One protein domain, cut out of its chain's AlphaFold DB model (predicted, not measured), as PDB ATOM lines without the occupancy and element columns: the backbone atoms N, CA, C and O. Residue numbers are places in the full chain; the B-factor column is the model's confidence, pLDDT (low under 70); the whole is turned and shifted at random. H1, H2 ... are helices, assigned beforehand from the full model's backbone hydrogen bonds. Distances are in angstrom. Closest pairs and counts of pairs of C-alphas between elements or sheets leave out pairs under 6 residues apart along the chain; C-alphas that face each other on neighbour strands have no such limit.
ATOM      1  N   THR A  17      39.653   1.632 -27.360       92.88
ATOM      2  CA  THR A  17      40.021   2.993 -27.773       92.88
ATOM      3  C   THR A  17      41.075   3.601 -26.848       92.88
ATOM      4  O   THR A  17      40.899   3.665 -25.634       92.88
ATOM      5  N   CYS A  18      42.153   4.138 -27.419       92.25
ATOM      6  CA  CYS A  18      43.133   4.931 -26.683       92.25
ATOM      7  C   CYS A  18      42.606   6.347 -26.392       92.25
ATOM      8  O   CYS A  18      42.247   7.084 -27.311       92.25
ATOM      9  N   TYR A  19      42.665   6.773 -25.130       91.81
ATOM     10  CA  TYR A  19      42.204   8.095 -24.684       91.81
ATOM     11  C   TYR A  19      43.056   9.288 -25.169       91.81
ATOM     12  O   TYR A  19      42.636  10.434 -25.032       91.81
ATOM     13  N   LEU A  20      44.254   9.050 -25.721       90.31
ATOM     14  CA  LEU A  20      45.146  10.105 -26.231       90.31
ATOM     15  C   LEU A  20      45.054  10.296 -27.748       90.31
ATOM     16  O   LEU A  20      45.207  11.416 -28.233       90.31
ATOM     17  N   CYS A  21      44.816   9.225 -28.512       89.00
ATOM     18  CA  CYS A  21      44.820   9.277 -29.980       89.00
ATOM     19  C   CYS A  21      43.499   8.851 -30.640       89.00
ATOM     20  O   CYS A  21      43.354   9.003 -31.856       89.00
ATOM     21  N   GLY A  22      42.550   8.309 -29.870       89.56
ATOM     22  CA  GLY A  22      41.239   7.871 -30.350       89.56
ATOM     23  C   GLY A  22      41.264   6.636 -31.257       89.56
ATOM     24  O   GLY A  22      40.229   6.280 -31.813       89.56
ATOM     25  N   GLN A  23      42.423   5.993 -31.447       91.50
ATOM     26  CA  GLN A  23      42.549   4.767 -32.242       91.50
ATOM     27  C   GLN A  23      42.231   3.525 -31.408       91.50
ATOM     28  O   GLN A  23      42.404   3.532 -30.189       91.50
ATOM     29  N   GLN A  24      41.782   2.462 -32.079       92.75
ATOM     30  CA  GLN A  24      41.446   1.186 -31.450       92.75
ATOM     31  C   GLN A  24      42.595   0.181 -31.565       92.75
ATOM     32  O   GLN A  24      43.222   0.057 -32.618       92.75
ATOM     33  N   TYR A  25      42.828  -0.568 -30.491       92.12
ATOM     34  CA  TYR A  25      43.864  -1.597 -30.381       92.12
ATOM     35  C   TYR A  25      43.288  -2.871 -29.751       92.12
ATOM     36  O   TYR A  25      42.274  -2.818 -29.064       92.12
ATOM     37  N   GLY A  26      43.929  -4.027 -29.941       90.88
ATOM     38  CA  GLY A  26      43.614  -5.208 -29.119       90.88
ATOM     39  C   GLY A  26      43.949  -4.959 -27.642       90.88
ATOM     40  O   GLY A  26      44.785  -4.105 -27.356       90.88
ATOM     41  N   SER A  27      43.345  -5.704 -26.711       86.81
ATOM     42  CA  SER A  27      43.516  -5.512 -25.255       86.81
ATOM     43  C   SER A  27      44.986  -5.443 -24.817       86.81
ATOM     44  O   SER A  27      45.413  -4.450 -24.236       86.81
ATOM     45  N   ALA A  28      45.795  -6.445 -25.178       86.19
ATOM     46  CA  ALA A  28      47.225  -6.470 -24.854       86.19
ATOM     47  C   ALA A  28      48.011  -5.341 -25.551       86.19
ATOM     48  O   ALA A  28      48.889  -4.711 -24.958       86.19
ATOM     49  N   SER A  29      47.671  -5.044 -26.809       90.88
ATOM     50  CA  SER A  29      48.328  -3.992 -27.589       90.88
ATOM     51  C   SER A  29      47.994  -2.589 -27.085       90.88
ATOM     52  O   SER A  29      48.820  -1.691 -27.230       90.88
ATOM     53  N   LEU A  30      46.813  -2.385 -26.491       90.31
ATOM     54  CA  LEU A  30      46.387  -1.095 -25.959       90.31
ATOM     55  C   LEU A  30      47.325  -0.639 -24.836       90.31
ATOM     56  O   LEU A  30      47.794   0.496 -24.872       90.31
ATOM     57  N   ILE A  31      47.647  -1.524 -23.889       86.19
ATOM     58  CA  ILE A  31      48.509  -1.228 -22.730       86.19
ATOM     59  C   ILE A  31      49.887  -0.740 -23.195       86.19
ATOM     60  O   ILE A  31      50.361   0.322 -22.786       86.19
ATOM     61  N   ILE A  32      50.495  -1.475 -24.129       90.44
ATOM     62  CA  ILE A  32      51.791  -1.122 -24.724       90.44
ATOM     63  C   ILE A  32      51.680   0.201 -25.492       90.44
ATOM     64  O   ILE A  32      52.544   1.077 -25.379       90.44
ATOM     65  N   HIS A  33      50.599   0.363 -26.258       93.56
ATOM     66  CA  HIS A  33      50.358   1.561 -27.044       93.56
ATOM     67  C   HIS A  33      50.243   2.812 -26.170       93.56
ATOM     68  O   HIS A  33      50.831   3.829 -26.521       93.56
ATOM     69  N   ILE A  34      49.537   2.767 -25.036       91.44
ATOM     70  CA  ILE A  34      49.337   3.937 -24.165       91.44
ATOM     71  C   ILE A  34      50.675   4.523 -23.717       91.44
ATOM     72  O   ILE A  34      50.880   5.728 -23.861       91.44
ATOM     73  N   GLY A  35      51.612   3.687 -23.262       90.94
ATOM     74  CA  GLY A  35      52.938   4.157 -22.850       90.94
ATOM     75  C   GLY A  35      53.719   4.802 -24.002       90.94
ATOM     76  O   GLY A  35      54.367   5.836 -23.830       90.94
ATOM     77  N   GLN A  36      53.627   4.242 -25.212       93.62
ATOM     78  CA  GLN A  36      54.231   4.838 -26.410       93.62
ATOM     79  C   GLN A  36      53.529   6.142 -26.821       93.62
ATOM     80  O   GLN A  36      54.184   7.103 -27.228       93.62
ATOM     81  N   CYS A  37      52.206   6.200 -26.682       92.56
ATOM     82  CA  CYS A  37      51.388   7.356 -27.018       92.56
ATOM     83  C   CYS A  37      51.680   8.534 -26.079       92.56
ATOM     84  O   CYS A  37      51.876   9.652 -26.549       92.56
ATOM     85  N   GLN A  38      51.826   8.278 -24.774       93.12
ATOM     86  CA  GLN A  38      52.254   9.270 -23.783       93.12
ATOM     87  C   GLN A  38      53.646   9.832 -24.107       93.12
ATOM     88  O   GLN A  38      53.832  11.047 -24.129       93.12
ATOM     89  N   LYS A  39      54.617   8.970 -24.443       94.06
ATOM     90  CA  LYS A  39      55.960   9.408 -24.870       94.06
ATOM     91  C   LYS A  39      55.903  10.284 -26.123       94.06
ATOM     92  O   LYS A  39      56.555  11.329 -26.179       94.06
ATOM     93  N   LYS A  40      55.100   9.886 -27.117       91.88
ATOM     94  CA  LYS A  40      54.897  10.665 -28.344       91.88
ATOM     95  C   LYS A  40      54.260  12.022 -28.046       91.88
ATOM     96  O   LYS A  40      54.714  13.014 -28.600       91.88
ATOM     97  N   TRP A  41      53.267  12.078 -27.159       89.69
ATOM     98  CA  TRP A  41      52.647  13.332 -26.727       89.69
ATOM     99  C   TRP A  41      53.683  14.291 -26.145       89.69
ATOM    100  O   TRP A  41      53.825  15.403 -26.643       89.69
ATOM    101  N   VAL A  42      54.451  13.842 -25.147       90.88
ATOM    102  CA  VAL A  42      55.478  14.672 -24.495       90.88
ATOM    103  C   VAL A  42      56.517  15.158 -25.505       90.88
ATOM    104  O   VAL A  42      56.898  16.322 -25.474       90.88
ATOM    105  N   THR A  43      56.928  14.294 -26.435       92.19
ATOM    106  CA  THR A  43      57.876  14.654 -27.499       92.19
ATOM    107  C   THR A  43      57.303  15.719 -28.435       92.19
ATOM    108  O   THR A  43      57.977  16.690 -28.748       92.19
ATOM    109  N   VAL A  44      56.053  15.574 -28.883       86.44
ATOM    110  CA  VAL A  44      55.413  16.563 -29.763       86.44
ATOM    111  C   VAL A  44      55.215  17.888 -29.031       86.44
ATOM    112  O   VAL A  44      55.516  18.940 -29.586       86.44
ATOM    113  N   GLU A  45      54.744  17.862 -27.786       87.31
ATOM    114  CA  GLU A  45      54.557  19.083 -27.000       87.31
ATOM    115  C   GLU A  45      55.895  19.779 -26.704       87.31
ATOM    116  O   GLU A  45      55.956  20.998 -26.807       87.31
ATOM    117  N   SER A  46      56.995  19.058 -26.454       90.44
ATOM    118  CA  SER A  46      58.302  19.681 -26.179       90.44
ATOM    119  C   SER A  46      58.909  20.421 -27.379       90.44
ATOM    120  O   SER A  46      59.705  21.339 -27.183       90.44
ATOM    121  N   THR A  47      58.503  20.080 -28.610       88.06
ATOM    122  CA  THR A  47      58.903  20.812 -29.830       88.06
ATOM    123  C   THR A  47      58.179  22.146 -30.007       88.06
ATOM    124  O   THR A  47      58.616  22.981 -30.800       88.06
ATOM    125  N   LYS A  48      57.078  22.373 -29.282       82.06
ATOM    126  CA  LYS A  48      56.310  23.618 -29.367       82.06
ATOM    127  C   LYS A  48      56.960  24.716 -28.522       82.06
ATOM    128  O   LYS A  48      57.636  24.414 -27.532       82.06
ATOM    129  N   PRO A  49      56.727  26.003 -28.839       84.56
ATOM    130  CA  PRO A  49      57.117  27.106 -27.964       84.56
ATOM    131  C   PRO A  49      56.580  26.898 -26.542       84.56
ATOM    132  O   PRO A  49      55.427  26.511 -26.392       84.56
ATOM    133  N   LYS A  50      57.366  27.202 -25.496       80.44
ATOM    134  CA  LYS A  50      57.001  26.952 -24.078       80.44
ATOM    135  C   LYS A  50      55.581  27.398 -23.702       80.44
ATOM    136  O   LYS A  50      54.889  26.701 -22.976       80.44
ATOM    137  N   ARG A  51      55.143  28.545 -24.228       77.88
ATOM    138  CA  ARG A  51      53.804  29.125 -24.010       77.88
ATOM    139  C   ARG A  51      52.645  28.345 -24.653       77.88
ATOM    140  O   ARG A  51      51.495  28.586 -24.321       77.88
ATOM    141  N   GLU A  52      52.948  27.459 -25.595       78.06
ATOM    142  CA  GLU A  52      52.002  26.643 -26.366       78.06
ATOM    143  C   GLU A  52      52.069  25.156 -25.974       78.06
ATOM    144  O   GLU A  52      51.288  24.352 -26.487       78.06
ATOM    145  N   GLN A  53      52.990  24.780 -25.076       83.12
ATOM    146  CA  GLN A  53      53.129  23.407 -24.595       83.12
ATOM    147  C   GLN A  53      51.978  23.056 -23.659       83.12
ATOM    148  O   GLN A  53      51.656  23.800 -22.731       83.12
ATOM    149  N   ARG A  54      51.376  21.888 -23.880       83.94
ATOM    150  CA  ARG A  54      50.316  21.357 -23.021       83.94
ATOM    151  C   ARG A  54      50.856  20.257 -22.108       83.94
ATOM    152  O   ARG A  54      51.665  19.440 -22.555       83.94
ATOM    153  N   PRO A  55      50.379  20.177 -20.854       87.56
ATOM    154  CA  PRO A  55      50.693  19.044 -19.999       87.56
ATOM    155  C   PRO A  55      50.104  17.755 -20.585       87.56
ATOM    156  O   PRO A  55      49.143  17.780 -21.358       87.56
ATOM    157  N   LEU A  56      50.686  16.615 -20.213       87.75
ATOM    158  CA  LEU A  56      50.100  15.315 -20.518       87.75
ATOM    159  C   LEU A  56      48.750  15.198 -19.788       87.75
ATOM    160  O   LEU A  56      48.717  15.404 -18.572       87.75
ATOM    161  N   PRO A  57      47.645  14.874 -20.485       87.69
ATOM    162  CA  PRO A  57      46.370  14.635 -19.827       87.69
ATOM    163  C   PRO A  57      46.493  13.485 -18.819       87.69
ATOM    164  O   PRO A  57      47.143  12.481 -19.134       87.69
ATOM    165  N   PRO A  58      45.867  13.588 -17.635       86.50
ATOM    166  CA  PRO A  58      45.878  12.491 -16.679       86.50
ATOM    167  C   PRO A  58      45.195  11.251 -17.281       86.50
ATOM    168  O   PRO A  58      44.291  11.391 -18.115       86.50
ATOM    169  N   PRO A  59      45.592  10.034 -16.879       85.31
ATOM    170  CA  PRO A  59      44.852   8.831 -17.228       85.31
ATOM    171  C   PRO A  59      43.398   8.909 -16.718       85.31
ATOM    172  O   PRO A  59      43.177   9.279 -15.562       85.31
ATOM    173  N   PRO A  60      42.393   8.577 -17.549       83.12
ATOM    174  CA  PRO A  60      41.002   8.487 -17.112       83.12
ATOM    175  C   PRO A  60      40.810   7.497 -15.946       83.12
ATOM    176  O   PRO A  60      41.543   6.513 -15.871       83.12
ATOM    177  N   PRO A  61      39.788   7.663 -15.084       80.56
ATOM    178  CA  PRO A  61      39.497   6.730 -13.991       80.56
ATOM    179  C   PRO A  61      39.428   5.261 -14.430       80.56
ATOM    180  O   PRO A  61      40.091   4.423 -13.828       80.56
ATOM    181  N   LEU A  62      38.738   4.984 -15.542       76.88
ATOM    182  CA  LEU A  62      38.610   3.649 -16.145       76.88
ATOM    183  C   LEU A  62      39.931   3.025 -16.627       76.88
ATOM    184  O   LEU A  62      39.955   1.863 -17.008       76.88
ATOM    185  N   MET A  63      41.013   3.798 -16.662       74.19
ATOM    186  CA  MET A  63      42.330   3.364 -17.121       74.19
ATOM    187  C   MET A  63      43.304   3.088 -15.973       74.19
ATOM    188  O   MET A  63      44.436   2.697 -16.240       74.19
ATOM    189  N   HIS A  64      42.911   3.309 -14.715       67.25
ATOM    190  CA  HIS A  64      43.781   2.996 -13.575       67.25
ATOM    191  C   HIS A  64      43.945   1.488 -13.360       67.25
ATOM    192  O   HIS A  64      44.957   1.077 -12.802       67.25
ATOM    193  N   ASP A  65      42.998   0.682 -13.847       68.19
ATOM    194  CA  ASP A  65      43.047  -0.777 -13.791       68.19
ATOM    195  C   ASP A  65      43.015  -1.372 -15.209       68.19
ATOM    196  O   ASP A  65      41.984  -1.800 -15.726       68.19
ATOM    197  N   LEU A  66      44.171  -1.337 -15.879       64.25
ATOM    198  CA  LEU A  66      44.344  -1.886 -17.231       64.25
ATOM    199  C   LEU A  66      44.301  -3.420 -17.276       64.25
ATOM    200  O   LEU A  66      44.234  -3.986 -18.368       64.25
ATOM    201  N   GLU A  67      44.350  -4.087 -16.122       63.56
ATOM    202  CA  GLU A  67      44.260  -5.544 -16.013       63.56
ATOM    203  C   GLU A  67      42.796  -6.022 -15.957       63.56
ATOM    204  O   GLU A  67      42.517  -7.168 -16.307       63.56
ATOM    205  N   ALA A  68      41.847  -5.130 -15.647       73.06
ATOM    206  CA  ALA A  68      40.408  -5.400 -15.592       73.06
ATOM    207  C   ALA A  68      39.618  -4.875 -16.814       73.06
ATOM    208  O   ALA A  68      38.497  -4.375 -16.680       73.06
ATOM    209  N   LEU A  69      40.173  -4.978 -18.029       81.94
ATOM    210  CA  LEU A  69      39.442  -4.582 -19.241       81.94
ATOM    211  C   LEU A  69      38.163  -5.425 -19.429       81.94
ATOM    212  O   LEU A  69      38.198  -6.650 -19.270       81.94
ATOM    213  N   PRO A  70      37.032  -4.808 -19.825       86.44
ATOM    214  CA  PRO A  70      35.786  -5.535 -20.024       86.44
ATOM    215  C   PRO A  70      35.916  -6.551 -21.160       86.44
ATOM    216  O   PRO A  70      36.446  -6.255 -22.228       86.44
ATOM    217  N   THR A  71      35.387  -7.752 -20.939       85.44
ATOM    218  CA  THR A  71      35.387  -8.842 -21.927       85.44
ATOM    219  C   THR A  71      34.052  -8.982 -22.655       85.44
ATOM    220  O   THR A  71      33.995  -9.585 -23.728       85.44
ATOM    221  N   SER A  72      32.970  -8.424 -22.102       88.62
ATOM    222  CA  SER A  72      31.654  -8.445 -22.740       88.62
ATOM    223  C   SER A  72      31.590  -7.437 -23.897       88.62
ATOM    224  O   SER A  72      32.128  -6.336 -23.769       88.62
ATOM    225  N   PRO A  73      30.897  -7.749 -25.010       87.31
ATOM    226  CA  PRO A  73      30.755  -6.816 -26.130       87.31
ATOM    227  C   PRO A  73      30.225  -5.440 -25.716       87.31
ATOM    228  O   PRO A  73      30.799  -4.420 -26.089       87.31
ATOM    229  N   GLN A  74      29.191  -5.418 -24.868       88.38
ATOM    230  CA  GLN A  74      28.616  -4.183 -24.339       88.38
ATOM    231  C   GLN A  74      29.627  -3.396 -23.495       88.38
ATOM    232  O   GLN A  74      29.770  -2.191 -23.677       88.38
ATOM    233  N   GLY A  75      30.378  -4.073 -22.620       89.38
ATOM    234  CA  GLY A  75      31.389  -3.417 -21.794       89.38
ATOM    235  C   GLY A  75      32.520  -2.808 -22.627       89.38
ATOM    236  O   GLY A  75      33.003  -1.726 -22.307       89.38
ATOM    237  N   ILE A  76      32.907  -3.457 -23.731       89.19
ATOM    238  CA  ILE A  76      33.914  -2.922 -24.659       89.19
ATOM    239  C   ILE A  76      33.382  -1.678 -25.384       89.19
ATOM    240  O   ILE A  76      34.100  -0.687 -25.521       89.19
ATOM    241  N   GLU A  77      32.122  -1.686 -25.821       90.12
ATOM    242  CA  GLU A  77      31.487  -0.512 -26.431       90.12
ATOM    243  C   GLU A  77      31.366   0.664 -25.455       90.12
ATOM    244  O   GLU A  77      31.635   1.811 -25.829       90.12
ATOM    245  N   ASP A  78      31.005   0.385 -24.203       90.50
ATOM    246  CA  ASP A  78      30.899   1.383 -23.141       90.50
ATOM    247  C   ASP A  78      32.262   2.005 -22.826       90.50
ATOM    248  O   ASP A  78      32.405   3.231 -22.880       90.50
ATOM    249  N   PHE A  79      33.291   1.172 -22.645       91.25
ATOM    250  CA  PHE A  79      34.675   1.618 -22.493       91.25
ATOM    251  C   PHE A  79      35.118   2.493 -23.673       91.25
ATOM    252  O   PHE A  79      35.649   3.591 -23.487       91.25
ATOM    253  N   ASN A  80      34.862   2.050 -24.905       91.75
ATOM    254  CA  ASN A  80      35.252   2.780 -26.108       91.75
ATOM    255  C   ASN A  80      34.585   4.144 -26.211       91.75
ATOM    256  O   ASN A  80      35.239   5.113 -26.603       91.75
ATOM    257  N   ARG A  81      33.297   4.225 -25.872       91.44
ATOM    258  CA  ARG A  81      32.537   5.475 -25.867       91.44
ATOM    259  C   ARG A  81      33.110   6.456 -24.850       91.44
ATOM    260  O   ARG A  81      33.285   7.627 -25.184       91.44
ATOM    261  N   GLU A  82      33.432   5.992 -23.648       91.19
ATOM    262  CA  GLU A  82      34.010   6.838 -22.603       91.19
ATOM    263  C   GLU A  82      35.427   7.305 -22.947       91.19
ATOM    264  O   GLU A  82      35.721   8.498 -22.843       91.19
ATOM    265  N   MET A  83      36.284   6.407 -23.445       91.25
ATOM    266  CA  MET A  83      37.638   6.763 -23.879       91.25
ATOM    267  C   MET A  83      37.623   7.745 -25.048       91.25
ATOM    268  O   MET A  83      38.409   8.693 -25.072       91.25
ATOM    269  N   PHE A  84      36.706   7.561 -26.001       90.06
ATOM    270  CA  PHE A  84      36.527   8.490 -27.110       90.06
ATOM    271  C   PHE A  84      36.029   9.856 -26.629       90.06
ATOM    272  O   PHE A  84      36.550  10.879 -27.060       90.06
ATOM    273  N   ALA A  85      35.057   9.894 -25.712       89.62
ATOM    274  CA  ALA A  85      34.545  11.142 -25.153       89.62
ATOM    275  C   ALA A  85      35.607  11.895 -24.335       89.62
ATOM    276  O   ALA A  85      35.648  13.125 -24.362       89.62
ATOM    277  N   TYR A  86      36.479  11.177 -23.621       90.00
ATOM    278  CA  TYR A  86      37.634  11.775 -22.954       90.00
ATOM    279  C   TYR A  86      38.607  12.372 -23.971       90.00
ATOM    280  O   TYR A  86      38.968  13.547 -23.880       90.00
ATOM    281  N   TRP A  87      38.985  11.573 -24.969       88.62
ATOM    282  CA  TRP A  87      39.891  11.971 -26.038       88.62
ATOM    283  C   TRP A  87      39.409  13.213 -26.790       88.62
ATOM    284  O   TRP A  87      40.196  14.136 -27.012       88.62
ATOM    285  N   ASP A  88      38.126  13.257 -27.147       87.19
ATOM    286  CA  ASP A  88      37.501  14.378 -27.848       87.19
ATOM    287  C   ASP A  88      37.642  15.682 -27.054       87.19
ATOM    288  O   ASP A  88      37.998  16.714 -27.614       87.19
ATOM    289  N   LYS A  89      37.495  15.626 -25.725       84.69
ATOM    290  CA  LYS A  89      37.659  16.796 -24.852       84.69
ATOM    291  C   LYS A  89      39.110  17.272 -24.755       84.69
ATOM    292  O   LYS A  89      39.354  18.475 -24.795       84.69
ATOM    293  N   VAL A  90      40.078  16.362 -24.621       83.56
ATOM    294  CA  VAL A  90      41.491  16.731 -24.362       83.56
ATOM    295  C   VAL A  90      42.309  17.003 -25.628       83.56
ATOM    296  O   VAL A  90      43.374  17.622 -25.572       83.56
ATOM    297  N   SER A  91      41.836  16.550 -26.789       84.19
ATOM    298  CA  SER A  91      42.607  16.620 -28.039       84.19
ATOM    299  C   SER A  91      42.426  17.911 -28.820       84.19
ATOM    300  O   SER A  91      43.160  18.147 -29.782       84.19
ATOM    301  N   LEU A  92      41.471  18.750 -28.428       86.38
ATOM    302  CA  LEU A  92      41.198  20.001 -29.116       86.38
ATOM    303  C   LEU A  92      42.309  21.030 -28.859       86.38
ATOM    304  O   LEU A  92      42.718  21.278 -27.727       86.38
ATOM    305  N   MET A  93      42.794  21.641 -29.939       82.19
ATOM    306  CA  MET A  93      43.771  22.726 -29.941       82.19
ATOM    307  C   MET A  93      43.106  24.021 -30.399       82.19
ATOM    308  O   MET A  93      42.474  24.054 -31.455       82.19
ATOM    309  N   GLY A  94      43.242  25.082 -29.604       83.44
ATOM    310  CA  GLY A  94      42.724  26.414 -29.917       83.44
ATOM    311  C   GLY A  94      43.670  27.209 -30.816       83.44
ATOM    312  O   GLY A  94      44.878  27.231 -30.597       83.44
ATOM    313  N   CYS A  95      43.125  27.878 -31.830       81.88
ATOM    314  CA  CYS A  95      43.867  28.810 -32.669       81.88
ATOM    315  C   CYS A  95      44.057  30.143 -31.943       81.88
ATOM    316  O   CYS A  95      43.077  30.786 -31.580       81.88
ATOM    317  N   SER A  96      45.299  30.606 -31.799       81.50
ATOM    318  CA  SER A  96      45.602  31.919 -31.209       81.50
ATOM    319  C   SER A  96      45.142  33.104 -32.068       81.50
ATOM    320  O   SER A  96      44.972  34.198 -31.545       81.50
ATOM    321  N   ILE A  97      44.917  32.894 -33.372       81.62
ATOM    322  CA  ILE A  97      44.499  33.941 -34.316       81.62
ATOM    323  C   ILE A  97      42.979  34.150 -34.280       81.62
ATOM    324  O   ILE A  97      42.518  35.285 -34.272       81.62
ATOM    325  N   CYS A  98      42.192  33.066 -34.291       83.12
ATOM    326  CA  CYS A  98      40.727  33.147 -34.395       83.12
ATOM    327  C   CYS A  98      39.951  32.522 -33.225       83.12
ATOM    328  O   CYS A  98      38.725  32.504 -33.256       83.12
ATOM    329  N   GLY A  99      40.628  31.950 -32.230       81.62
ATOM    330  CA  GLY A  99      40.011  31.338 -31.048       81.62
ATOM    331  C   GLY A  99      39.318  29.988 -31.278       81.62
ATOM    332  O   GLY A  99      38.967  29.318 -30.310       81.62
ATOM    333  N   ARG A 100      39.130  29.545 -32.530       81.69
ATOM    334  CA  ARG A 100      38.471  28.262 -32.832       81.69
ATOM    335  C   ARG A 100      39.313  27.068 -32.397       81.69
ATOM    336  O   ARG A 100      40.536  27.084 -32.539       81.69
ATOM    337  N   THR A 101      38.648  26.017 -31.927       80.62
ATOM    338  CA  THR A 101      39.277  24.758 -31.529       80.62
ATOM    339  C   THR A 101      39.167  23.699 -32.621       80.62
ATOM    340  O   THR A 101      38.158  23.591 -33.314       80.62
ATOM    341  N   PHE A 102      40.225  22.910 -32.789       85.38
ATOM    342  CA  PHE A 102      40.323  21.886 -33.823       85.38
ATOM    343  C   PHE A 102      41.028  20.648 -33.289       85.38
ATOM    344  O   PHE A 102      41.880  20.736 -32.408       85.38
ATOM    345  N   ARG A 103      40.736  19.489 -33.878       84.69
ATOM    346  CA  ARG A 103      41.582  18.304 -33.705       84.69
ATOM    347  C   ARG A 103      42.966  18.528 -34.329       84.69
ATOM    348  O   ARG A 103      43.074  19.373 -35.219       84.69
ATOM    349  N   PRO A 104      44.014  17.792 -33.912       80.75
ATOM    350  CA  PRO A 104      45.381  18.109 -34.317       80.75
ATOM    351  C   PRO A 104      45.621  18.179 -35.827       80.75
ATOM    352  O   PRO A 104      46.180  19.152 -36.324       80.75
ATOM    353  N   ASP A 105      45.094  17.210 -36.567       80.19
ATOM    354  CA  ASP A 105      45.178  17.130 -38.027       80.19
ATOM    355  C   ASP A 105      44.438  18.279 -38.742       80.19
ATOM    356  O   ASP A 105      44.851  18.767 -39.799       80.19
ATOM    357  N   ALA A 106      43.318  18.732 -38.172       84.69
ATOM    358  CA  ALA A 106      42.551  19.859 -38.687       84.69
ATOM    359  C   ALA A 106      43.210  21.198 -38.322       84.69
ATOM    360  O   ALA A 106      43.221  22.115 -39.144       84.69
ATOM    361  N   PHE A 107      43.804  21.294 -37.130       86.88
ATOM    362  CA  PHE A 107      44.520  22.470 -36.645       86.88
ATOM    363  C   PHE A 107      45.711  22.819 -37.544       86.88
ATOM    364  O   PHE A 107      45.859  23.972 -37.946       86.88
ATOM    365  N   GLU A 108      46.512  21.823 -37.931       85.50
ATOM    366  CA  GLU A 108      47.670  22.008 -38.819       85.50
ATOM    367  C   GLU A 108      47.290  22.577 -40.190       85.50
ATOM    368  O   GLU A 108      48.029  23.373 -40.771       85.50
ATOM    369  N   ARG A 109      46.134  22.179 -40.730       89.81
ATOM    370  CA  ARG A 109      45.613  22.734 -41.987       89.81
ATOM    371  C   ARG A 109      45.011  24.116 -41.779       89.81
ATOM    372  O   ARG A 109      45.199  24.994 -42.615       89.81
ATOM    373  N   HIS A 110      44.317  24.313 -40.663       89.62
ATOM    374  CA  HIS A 110      43.678  25.573 -40.320       89.62
ATOM    375  C   HIS A 110      44.689  26.708 -40.129       89.62
ATOM    376  O   HIS A 110      44.517  27.765 -40.729       89.62
ATOM    377  N   VAL A 111      45.750  26.501 -39.340       86.38
ATOM    378  CA  VAL A 111      46.716  27.562 -39.007       86.38
ATOM    379  C   VAL A 111      47.424  28.121 -40.246       86.38
ATOM    380  O   VAL A 111      47.726  29.307 -40.290       86.38
ATOM    381  N   LYS A 112      47.605  27.301 -41.291       88.19
ATOM    382  CA  LYS A 112      48.220  27.703 -42.567       88.19
ATOM    383  C   LYS A 112      47.377  28.700 -43.365       88.19
ATOM    384  O   LYS A 112      47.929  29.455 -44.154       88.19
ATOM    385  N   VAL A 113      46.055  28.677 -43.191       86.75
ATOM    386  CA  VAL A 113      45.105  29.521 -43.941       86.75
ATOM    387  C   VAL A 113      44.377  30.531 -43.049       86.75
ATOM    388  O   VAL A 113      43.578  31.327 -43.536       86.75
TER     389      VAL A 113
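Overview. This is residues 17 to 113 of the 232 residues of the protein "Hypothetical protein" of Dunaliella tertiolecta (UniProt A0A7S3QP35). Two long helices, H1 and H2, run side by side in the same direction with a gap between them, and the first printed residues, 17 to 22, loop into that gap. A long stretch, residues 47 to 72, folds back from the end of H1 to the start of H2; beyond the end of H2, a small loop and the short helix H3 make a head. The printed part has 97 residues, with H1, H2 and H3 in that order and no named strand; the class is all helix, though under half of the residues, 48, are in named elements. It is only just compact, close to loose, with a radius of gyration of the C-alphas of 15.0 A, and only just elongated, spanning 46 by 23 by 19 A.

Along the chain. H1, residues 27 to 46, begins at C-alpha 27 (43.516, -5.512, -25.255) and is 29.2 A long, with a kink of 28 degrees near residue 35. H2, residues 73 to 90, begins at C-alpha 73 (30.755, -6.816, -26.130) and is 25.9 A long. H3, residues 104 to 113, ends at C-alpha 113 (45.105, 29.521, -43.941).

Arrangement. H1 and H2 are apart, with no C-alpha of the one within 8 A of the other. H3 is apart from H1 and from H2. Residues 93 to 94 pair antiparallel with residues 101 to 102. In H2 every O i to N i+4 pair is within hydrogen-bond range; in H1 13 of 16 are, in H3 3 of 6.

Size, cuts and confidence. The two C-alphas farthest apart, those of Ser 72 and Ile 97, are 45.8 A apart. The printed part has no cut. H1 to H2, 26 residues, and H2 to H3, 13 residues, are long links. The mean pLDDT of the printed part is 86.1; residues 64 to 67 are under 70.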